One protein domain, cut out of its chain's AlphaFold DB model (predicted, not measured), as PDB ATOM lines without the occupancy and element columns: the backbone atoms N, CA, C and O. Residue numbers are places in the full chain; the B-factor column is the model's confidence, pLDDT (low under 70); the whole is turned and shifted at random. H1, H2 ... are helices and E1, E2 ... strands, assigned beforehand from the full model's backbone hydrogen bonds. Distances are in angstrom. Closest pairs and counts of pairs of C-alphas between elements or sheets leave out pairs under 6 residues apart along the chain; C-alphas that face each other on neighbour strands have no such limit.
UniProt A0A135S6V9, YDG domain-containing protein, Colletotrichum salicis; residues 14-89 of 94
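What this domain is: This is residues 14 to 89 of the 94 residues of the protein "YDG domain-containing protein" of Colletotrichum salicis (UniProt A0A135S6V9). With little regular structure, the domain is a small sheet of three strands with H1 across one face, plus a long looping stretch, residues 32 to 68. The 76 printed residues hold E1, E2, H1 and E3 in that order; the mixed sheet runs E1 E2 E3, and the class is mixed, with 28 residues in named elements. It is compact, radius of gyration of the C-alphas 12.7 A, spanning 36 by 31 by 22 A.

How they stand to each other: E1, residues 14 to 17, and E2, residues 23 to 31, form an antiparallel hairpin; N 24 and O 16 are within hydrogen-bond range, 2.7 A. E2 bends by 62 degrees at residue 27; its residues 28 to 31 pair with parallel E3, residues 85 to 88 (N 87 and O 29, 2.9 A). H1, residues 69 to 79, with every O i to N i+4 pair within range, is on the sheet at a height of 5.1 A, across the strands; its closest C-alphas to E2 are Ala 73 and Pro 25, 4.5 A. E2, H1 and E3 make a strand-helix-strand unit, parallel neighbour strands with a helix between, its crossover right-handed.

Where its parts are: E1, 10.0 A long, begins at C-alpha 14 (143.902, 162.876, 207.170). E2 measures 21.0 A and H1 15.7 A. E3, 9.6 A, ends at C-alpha 88 (152.093, 152.517, 203.021).

The domain as a whole: The farthest C-alphas, His 20 and Gln 42, are 37.8 A apart. The printed part has no cut; the link E2 to H1 is long. The pLDDT is under 70 in residues 32 to 38, 51 to 68 and 85 to 89.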
ATOM      1  N   SER A  14     144.665 162.644 205.942       79.31
ATOM      2  CA  SER A  14     143.902 162.876 207.170       79.31
ATOM      3  C   SER A  14     144.500 164.055 207.931       79.31
ATOM      4  O   SER A  14     145.716 164.143 208.123       79.31
ATOM      5  N   TYR A  15     143.649 164.956 208.413       80.81
ATOM      6  CA  TYR A  15     144.038 166.165 209.139       80.81
ATOM      7  C   TYR A  15     142.979 166.543 210.174       80.81
ATOM      8  O   TYR A  15     141.823 166.143 210.068       80.81
ATOM      9  N   THR A  16     143.368 167.311 211.188       81.25
ATOM     10  CA  THR A  16     142.422 167.791 212.203       81.25
ATOM     11  C   THR A  16     141.707 169.046 211.715       81.25
ATOM     12  O   THR A  16     142.283 169.829 210.962       81.25
ATOM     13  N   LYS A  17     140.486 169.287 212.184       80.44
ATOM     14  CA  LYS A  17     139.824 170.595 212.093       80.44
ATOM     15  C   LYS A  17     139.641 171.143 213.505       80.44
ATOM     16  O   LYS A  17     139.542 170.348 214.438       80.44
ATOM     17  N   ASP A  18     139.678 172.460 213.668       81.31
ATOM     18  CA  ASP A  18     139.280 173.080 214.936       81.31
ATOM     19  C   ASP A  18     137.748 173.195 215.041       81.31
ATOM     20  O   ASP A  18     137.023 172.838 214.109       81.31
ATOM     21  N   GLU A  19     137.258 173.688 216.179       79.81
ATOM     22  CA  GLU A  19     135.825 173.865 216.461       79.81
ATOM     23  C   GLU A  19     135.138 174.855 215.502       79.81
ATOM     24  O   GLU A  19     133.922 174.823 215.339       79.81
ATOM     25  N   HIS A  20     135.918 175.687 214.807       82.94
ATOM     26  CA  HIS A  20     135.450 176.634 213.795       82.94
ATOM     27  C   HIS A  20     135.559 176.079 212.364       82.94
ATOM     28  O   HIS A  20     135.286 176.787 211.396       82.94
ATOM     29  N   GLY A  21     135.971 174.817 212.201       77.50
ATOM     30  CA  GLY A  21     136.130 174.167 210.904       77.50
ATOM     31  C   GLY A  21     137.415 174.540 210.156       77.50
ATOM     32  O   GLY A  21     137.599 174.104 209.013       77.50
ATOM     33  N   ASN A  22     138.337 175.290 210.767       81.94
ATOM     34  CA  ASN A  22     139.608 175.612 210.134       81.94
ATOM     35  C   ASN A  22     140.479 174.366 210.014       81.94
ATOM     36  O   ASN A  22     140.617 173.556 210.930       81.94
ATOM     37  N   ILE A  23     141.152 174.260 208.872       81.19
ATOM     38  CA  ILE A  23     142.082 173.170 208.588       81.19
ATOM     39  C   ILE A  23     143.277 173.256 209.544       81.19
ATOM     40  O   ILE A  23     144.052 174.217 209.506       81.19
ATOM     41  N   GLY A  24     143.435 172.241 210.383       80.50
ATOM     42  CA  GLY A  24     144.590 172.005 211.237       80.50
ATOM     43  C   GLY A  24     145.710 171.239 210.518       80.50
ATOM     44  O   GLY A  24     145.654 171.019 209.309       80.50
ATOM     45  N   PRO A  25     146.781 170.867 211.240       80.94
ATOM     46  CA  PRO A  25     147.907 170.156 210.648       80.94
ATOM     47  C   PRO A  25     147.519 168.744 210.186       80.94
ATOM     48  O   PRO A  25     146.682 168.081 210.803       80.94
ATOM     49  N   ALA A  26     148.199 168.250 209.149       79.69
ATOM     50  CA  ALA A  26     148.065 166.860 208.723       79.69
ATOM     51  C   ALA A  26     148.478 165.891 209.846       79.69
ATOM     52  O   ALA A  26     149.413 166.155 210.615       79.69
ATOM     53  N   ALA A  27     147.757 164.775 209.938       79.75
ATOM     54  CA  ALA A  27     147.996 163.684 210.878       79.75
ATOM     55  C   ALA A  27     148.664 162.487 210.184       79.75
ATOM     56  O   ALA A  27     149.617 161.915 210.721       79.75
ATOM     57  N   SER A  28     148.203 162.149 208.978       76.00
ATOM     58  CA  SER A  28     148.675 160.990 208.216       76.00
ATOM     59  C   SER A  28     148.340 161.110 206.732       76.00
ATOM     60  O   SER A  28     147.339 161.727 206.370       76.00
ATOM     61  N   ILE A  29     149.138 160.455 205.891       78.19
ATOM     62  CA  ILE A  29     148.869 160.272 204.456       78.19
ATOM     63  C   ILE A  29     148.767 158.784 204.128       78.19
ATOM     64  O   ILE A  29     149.428 157.969 204.777       78.19
ATOM     65  N   ILE A  30     147.944 158.434 203.145       76.81
ATOM     66  CA  ILE A  30     147.871 157.097 202.557       76.81
ATOM     67  C   ILE A  30     148.549 157.142 201.193       76.81
ATOM     68  O   ILE A  30     148.084 157.829 200.288       76.81
ATOM     69  N   MET A  31     149.598 156.333 201.048       72.44
ATOM     70  CA  MET A  31     150.133 155.953 199.745       72.44
ATOM     71  C   MET A  31     149.262 154.812 199.212       72.44
ATOM     72  O   MET A  31     149.458 153.644 199.553       72.44
ATOM     73  N   ALA A  32     148.228 155.163 198.459       63.97
ATOM     74  CA  ALA A  32     147.557 154.252 197.544       63.97
ATOM     75  C   ALA A  32     147.991 154.723 196.162       63.97
ATOM     76  O   ALA A  32     147.964 155.928 195.957       63.97
ATOM     77  N   GLU A  33     148.393 153.828 195.260       60.69
ATOM     78  CA  GLU A  33     148.939 154.105 193.911       60.69
ATOM     79  C   GLU A  33     147.924 154.782 192.954       60.69
ATOM     80  O   GLU A  33     147.856 154.507 191.760       60.69
ATOM     81  N   LYS A  34     147.078 155.662 193.491       61.53
ATOM     82  CA  LYS A  34     145.935 156.319 192.878       61.53
ATOM     83  C   LYS A  34     146.377 157.316 191.810       61.53
ATOM     84  O   LYS A  34     145.670 157.471 190.821       61.53
ATOM     85  N   TYR A  35     147.551 157.931 191.978       60.75
ATOM     86  CA  TYR A  35     148.161 158.830 190.995       60.75
ATOM     87  C   TYR A  35     149.320 158.191 190.210       60.75
ATOM     88  O   TYR A  35     150.075 158.896 189.537       60.75
ATOM     89  N   GLY A  36     149.452 156.858 190.251       63.09
ATOM     90  CA  GLY A  36     150.443 156.113 189.469       63.09
ATOM     91  C   GLY A  36     151.866 156.656 189.648       63.09
ATOM     92  O   GLY A  36     152.359 156.749 190.764       63.09
ATOM     93  N   ALA A  37     152.508 157.057 188.545       61.06
ATOM     94  CA  ALA A  37     153.901 157.521 188.512       61.06
ATOM     95  C   ALA A  37     154.182 158.845 189.258       61.06
ATOM     96  O   ALA A  37     155.340 159.246 189.358       61.06
ATOM     97  N   MET A  38     153.155 159.544 189.749       64.62
ATOM     98  CA  MET A  38     153.335 160.783 190.518       64.62
ATOM     99  C   MET A  38     153.645 160.524 191.996       64.62
ATOM    100  O   MET A  38     154.296 161.350 192.636       64.62
ATOM    101  N   ASP A  39     153.209 159.378 192.521       71.06
ATOM    102  CA  ASP A  39     153.503 158.943 193.881       71.06
ATOM    103  C   ASP A  39     154.712 158.004 193.843       71.06
ATOM    104  O   ASP A  39     154.631 156.881 193.349       71.06
ATOM    105  N   VAL A  40     155.855 158.464 194.354       77.12
ATOM    106  CA  VAL A  40     157.118 157.714 194.297       77.12
ATOM    107  C   VAL A  40     157.617 157.447 195.709       77.12
ATOM    108  O   VAL A  40     157.906 158.377 196.459       77.12
ATOM    109  N   ASP A  41     157.756 156.173 196.065       77.81
ATOM    110  CA  ASP A  41     158.360 155.737 197.325       77.81
ATOM    111  C   ASP A  41     159.775 155.199 197.075       77.81
ATOM    112  O   ASP A  41     159.952 154.144 196.470       77.81
ATOM    113  N   GLN A  42     160.787 155.932 197.543       81.88
ATOM    114  CA  GLN A  42     162.207 155.572 197.444       81.88
ATOM    115  C   GLN A  42     162.759 155.041 198.779       81.88
ATOM    116  O   GLN A  42     163.962 155.085 199.028       81.88
ATOM    117  N   GLY A  43     161.894 154.564 199.680       78.88
ATOM    118  CA  GLY A  43     162.303 154.008 200.969       78.88
ATOM    119  C   GLY A  43     162.438 155.074 202.054       78.88
ATOM    120  O   GLY A  43     161.589 155.126 202.943       78.88
ATOM    121  N   GLU A  44     163.468 155.917 202.001       80.88
ATOM    122  CA  GLU A  44     163.656 157.015 202.971       80.88
ATOM    123  C   GLU A  44     162.903 158.289 202.572       80.88
ATOM    124  O   GLU A  44     162.419 159.032 203.428       80.88
ATOM    125  N   THR A  45     162.760 158.505 201.264       79.69
ATOM    126  CA  THR A  45     162.087 159.667 200.680       79.69
ATOM    127  C   THR A  45     160.802 159.228 199.993       79.69
ATOM    128  O   THR A  45     160.782 158.229 199.273       79.69
ATOM    129  N   ILE A  46     159.729 159.991 200.200       80.31
ATOM    130  CA  ILE A  46     158.447 159.796 199.524       80.31
ATOM    131  C   ILE A  46     158.074 161.095 198.812       80.31
ATOM    132  O   ILE A  46     157.971 162.144 199.449       80.31
ATOM    133  N   THR A  47     157.821 160.998 197.512       81.31
ATOM    134  CA  THR A  47     157.126 162.024 196.737       81.31
ATOM    135  C   THR A  47     155.645 161.677 196.739       81.31
ATOM    136  O   THR A  47     155.268 160.588 196.314       81.31
ATOM    137  N   TYR A  48     154.818 162.584 197.253       77.56
ATOM    138  CA  TYR A  48     153.376 162.393 197.379       77.56
ATOM    139  C   TYR A  48     152.628 163.496 196.636       77.56
ATOM    140  O   TYR A  48     152.862 164.684 196.889       77.56
ATOM    141  N   CYS A  49     151.716 163.111 195.746       76.88
ATOM    142  CA  CYS A  49     150.865 164.032 195.014       76.88
ATOM    143  C   CYS A  49     149.625 164.393 195.843       76.88
ATOM    144  O   CYS A  49     148.842 163.539 196.262       76.88
ATOM    145  N   GLY A  50     149.438 165.689 196.087       71.44
ATOM    146  CA  GLY A  50     148.250 166.199 196.759       71.44
ATOM    147  C   GLY A  50     146.992 166.119 195.886       71.44
ATOM    148  O   GLY A  50     147.061 166.208 194.662       71.44
ATOM    149  N   THR A  51     145.821 166.048 196.520       68.25
ATOM    150  CA  THR A  51     144.509 166.037 195.842       68.25
ATOM    151  C   THR A  51     143.827 167.398 195.964       68.25
ATOM    152  O   THR A  51     143.703 167.911 197.078       68.25
ATOM    153  N   ASN A  52     143.331 167.960 194.855       61.38
ATOM    154  CA  ASN A  52     142.627 169.252 194.870       61.38
ATOM    155  C   ASN A  52     141.087 169.162 194.932       61.38
ATOM    156  O   ASN A  52     140.467 170.153 195.309       61.38
ATOM    157  N   SER A  53     140.453 168.010 194.663       53.94
ATOM    158  CA  SER A  53     138.982 167.930 194.568       53.94
ATOM    159  C   SER A  53     138.354 166.668 195.163       53.94
ATOM    160  O   SER A  53     138.910 165.580 195.078       53.94
ATOM    161  N   MET A  54     137.151 166.839 195.731       48.00
ATOM    162  CA  MET A  54     136.184 165.763 196.027       48.00
ATOM    163  C   MET A  54     135.086 165.655 194.950       48.00
ATOM    164  O   MET A  54     134.319 164.702 194.973       48.00
ATOM    165  N   GLU A  55     134.972 166.646 194.056       45.09
ATOM    166  CA  GLU A  55     133.795 166.840 193.189       45.09
ATOM    167  C   GLU A  55     133.947 166.327 191.759       45.09
ATOM    168  O   GLU A  55     132.956 166.183 191.047       45.09
ATOM    169  N   THR A  56     135.154 166.009 191.311       44.12
ATOM    170  CA  THR A  56     135.327 165.408 189.995       44.12
ATOM    171  C   THR A  56     135.324 163.897 190.130       44.12
ATOM    172  O   THR A  56     136.055 163.315 190.923       44.12
ATOM    173  N   ILE A  57     134.554 163.254 189.254       46.88
ATOM    174  CA  ILE A  57     134.492 161.804 188.988       46.88
ATOM    175  C   ILE A  57     135.903 161.214 188.702       46.88
ATOM    176  O   ILE A  57     136.091 160.007 188.588       46.88
ATOM    177  N   ARG A  58     136.912 162.086 188.581       49.34
ATOM    178  CA  ARG A  58     138.338 161.809 188.475       49.34
ATOM    179  C   ARG A  58     139.076 162.668 189.500       49.34
ATOM    180  O   ARG A  58     138.995 163.897 189.449       49.34
ATOM    181  N   ASP A  59     139.796 162.026 190.410       54.53
ATOM    182  CA  ASP A  59     140.776 162.684 191.263       54.53
ATOM    183  C   ASP A  59     141.820 163.394 190.388       54.53
ATOM    184  O   ASP A  59     142.618 162.745 189.714       54.53
ATOM    185  N   THR A  60     141.816 164.725 190.368       57.47
ATOM    186  CA  THR A  60     142.834 165.511 189.665       57.47
ATOM    187  C   THR A  60     144.028 165.784 190.581       57.47
ATOM    188  O   THR A  60     143.830 166.100 191.765       57.47
ATOM    189  N   PRO A  61     145.266 165.657 190.066       60.88
ATOM    190  CA  PRO A  61     146.458 166.041 190.810       60.88
ATOM    191  C   PRO A  61     146.417 167.539 191.121       60.88
ATOM    192  O   PRO A  61     145.810 168.322 190.386       60.88
ATOM    193  N   ALA A  62     147.052 167.938 192.220       64.38
ATOM    194  CA  ALA A  62     147.165 169.349 192.552       64.38
ATOM    195  C   ALA A  62     147.965 170.108 191.477       64.38
ATOM    196  O   ALA A  62     149.110 169.768 191.197       64.38
ATOM    197  N   ASP A  63     147.375 171.158 190.906       65.44
ATOM    198  CA  ASP A  63     147.971 172.018 189.869       65.44
ATOM    199  C   ASP A  63     148.830 173.158 190.450       65.44
ATOM    200  O   ASP A  63     149.424 173.943 189.718       65.44
ATOM    201  N   GLY A  64     148.905 173.254 191.782       60.75
ATOM    202  CA  GLY A  64     149.728 174.227 192.500       60.75
ATOM    203  C   GLY A  64     149.120 175.628 192.630       60.75
ATOM    204  O   GLY A  64     149.679 176.447 193.356       60.75
ATOM    205  N   ALA A  65     147.968 175.906 192.008       60.56
ATOM    206  CA  ALA A  65     147.350 177.233 192.031       60.56
ATOM    207  C   ALA A  65     146.784 177.618 193.412       60.56
ATOM    208  O   ALA A  65     146.803 178.789 193.794       60.56
ATOM    209  N   GLN A  66     146.301 176.642 194.192       65.25
ATOM    210  CA  GLN A  66     145.783 176.887 195.538       65.25
ATOM    211  C   GLN A  66     145.986 175.691 196.477       65.25
ATOM    212  O   GLN A  66     145.634 174.554 196.166       65.25
ATOM    213  N   LEU A  67     146.497 175.957 197.685       64.00
ATOM    214  CA  LEU A  67     146.568 174.963 198.756       64.00
ATOM    215  C   LEU A  67     145.218 174.859 199.473       64.00
ATOM    216  O   LEU A  67     144.878 175.684 200.328       64.00
ATOM    217  N   VAL A  68     144.463 173.807 199.163       68.50
ATOM    218  CA  VAL A  68     143.171 173.502 199.791       68.50
ATOM    219  C   VAL A  68     143.249 172.243 200.663       68.50
ATOM    220  O   VAL A  68     144.101 171.379 200.463       68.50
ATOM    221  N   ARG A  69     142.362 172.137 201.664       75.00
ATOM    222  CA  ARG A  69     142.117 170.917 202.469       75.00
ATOM    223  C   ARG A  69     143.401 170.211 202.947       75.00
ATOM    224  O   ARG A  69     144.180 170.802 203.694       75.00
ATOM    225  N   GLY A  70     143.616 168.959 202.535       73.00
ATOM    226  CA  GLY A  70     144.760 168.144 202.939       73.00
ATOM    227  C   GLY A  70     146.108 168.736 202.517       73.00
ATOM    228  O   GLY A  70     147.057 168.673 203.294       73.00
ATOM    229  N   ASN A  71     146.182 169.415 201.369       75.94
ATOM    230  CA  ASN A  71     147.413 170.065 200.901       75.94
ATOM    231  C   ASN A  71     147.776 171.255 201.801       75.94
ATOM    232  O   ASN A  71     148.926 171.414 202.209       75.94
ATOM    233  N   LYS A  72     146.770 172.033 202.226       79.69
ATOM    234  CA  LYS A  72     146.944 173.083 203.245       79.69
ATOM    235  C   LYS A  72     147.370 172.500 204.595       79.69
ATOM    236  O   LYS A  72     148.178 173.098 205.302       79.69
ATOM    237  N   ALA A  73     146.851 171.328 204.954       78.25
ATOM    238  CA  ALA A  73     147.207 170.645 206.192       78.25
ATOM    239  C   ALA A  73     148.655 170.121 206.190       78.25
ATOM    240  O   ALA A  73     149.331 170.203 207.221       78.25
ATOM    241  N   LEU A  74     149.139 169.614 205.048       77.88
ATOM    242  CA  LEU A  74     150.539 169.229 204.843       77.88
ATOM    243  C   LEU A  74     151.454 170.449 204.956       77.88
ATOM    244  O   LEU A  74     152.427 170.415 205.707       77.88
ATOM    245  N   PHE A  75     151.086 171.559 204.315       78.88
ATOM    246  CA  PHE A  75     151.856 172.799 204.391       78.88
ATOM    247  C   PHE A  75     151.953 173.339 205.828       78.88
ATOM    248  O   PHE A  75     153.050 173.570 206.335       78.88
ATOM    249  N   LYS A  76     150.832 173.394 206.563       77.12
ATOM    250  CA  LYS A  76     150.819 173.771 207.991       77.12
ATOM    251  C   LYS A  76     151.691 172.873 208.870       77.12
ATOM    252  O   LYS A  76     152.103 173.267 209.964       77.12
ATOM    253  N   ARG A  77     151.936 171.630 208.449       76.44
ATOM    254  CA  ARG A  77     152.801 170.697 209.174       76.44
ATOM    255  C   ARG A  77     154.281 171.032 208.983       76.44
ATOM    256  O   ARG A  77     155.029 170.934 209.958       76.44
ATOM    257  N   ILE A  78     154.660 171.473 207.780       75.00
ATOM    258  CA  ILE A  78     156.000 171.988 207.457       75.00
ATOM    259  C   ILE A  78     156.302 173.210 208.328       75.00
ATOM    260  O   ILE A  78     157.315 173.220 209.027       75.00
ATOM    261  N   GLU A  79     155.380 174.174 208.390       73.75
ATOM    262  CA  GLU A  79     155.527 175.382 209.220       73.75
ATOM    263  C   GLU A  79     155.758 175.047 210.702       73.75
ATOM    264  O   GLU A  79     156.574 175.665 211.382       73.75
ATOM    265  N   LYS A  80     155.078 174.012 211.208       75.12
ATOM    266  CA  LYS A  80     155.194 173.572 212.604       75.12
ATOM    267  C   LYS A  80     156.392 172.656 212.877       75.12
ATOM    268  O   LYS A  80     156.557 172.247 214.025       75.12
ATOM    269  N   LYS A  81     157.189 172.285 211.863       73.62
ATOM    270  CA  LYS A  81     158.316 171.329 211.954       73.62
ATOM    271  C   LYS A  81     157.965 170.021 212.690       73.62
ATOM    272  O   LYS A  81     158.808 169.417 213.352       73.62
ATOM    273  N   LYS A  82     156.707 169.568 212.610       71.81
ATOM    274  CA  LYS A  82     156.233 168.375 213.335       71.81
ATOM    275  C   LYS A  82     156.191 167.154 212.422       71.81
ATOM    276  O   LYS A  82     155.485 167.155 211.421       71.81
ATOM    277  N   LYS A  83     156.829 166.059 212.839       73.12
ATOM    278  CA  LYS A  83     156.758 164.755 212.151       73.12
ATOM    279  C   LYS A  83     155.307 164.251 212.059       73.12
ATOM    280  O   LYS A  83     154.508 164.508 212.966       73.12
ATOM    281  N   PHE A  84     154.956 163.548 210.985       73.75
ATOM    282  CA  PHE A  84     153.670 162.856 210.814       73.75
ATOM    283  C   PHE A  84     153.901 161.471 210.194       73.75
ATOM    284  O   PHE A  84     155.005 161.186 209.733       73.75
ATOM    285  N   ARG A  85     152.900 160.582 210.264       68.56
ATOM    286  CA  ARG A  85     153.067 159.167 209.895       68.56
ATOM    287  C   ARG A  85     152.660 158.927 208.433       68.56
ATOM    288  O   ARG A  85     151.487 159.135 208.113       68.56
ATOM    289  N   PRO A  86     153.572 158.469 207.558       64.88
ATOM    290  CA  PRO A  86     153.185 157.900 206.274       64.88
ATOM    291  C   PRO A  86     152.603 156.495 206.484       64.88
ATOM    292  O   PRO A  86     153.159 155.693 207.235       64.88
ATOM    293  N   VAL A  87     151.481 156.190 205.830       69.31
ATOM    294  CA  VAL A  87     150.883 154.848 205.807       69.31
ATOM    295  C   VAL A  87     151.042 154.280 204.402       69.31
ATOM    296  O   VAL A  87     150.411 154.751 203.455       69.31
ATOM    297  N   ARG A  88     151.893 153.259 204.270       66.56
ATOM    298  CA  ARG A  88     152.093 152.517 203.021       66.56
ATOM    299  C   ARG A  88     151.088 151.376 202.957       66.56
ATOM    300  O   ARG A  88     151.065 150.538 203.861       66.56
ATOM    301  N   LYS A  89     150.255 151.324 201.917       64.44
ATOM    302  CA  LYS A  89     149.474 150.114 201.646       64.44
ATOM    303  C   LYS A  89     150.385 149.114 200.940       64.44
ATOM    304  O   LYS A  89     150.916 149.414 199.880       64.44
TER     305      LYS A  89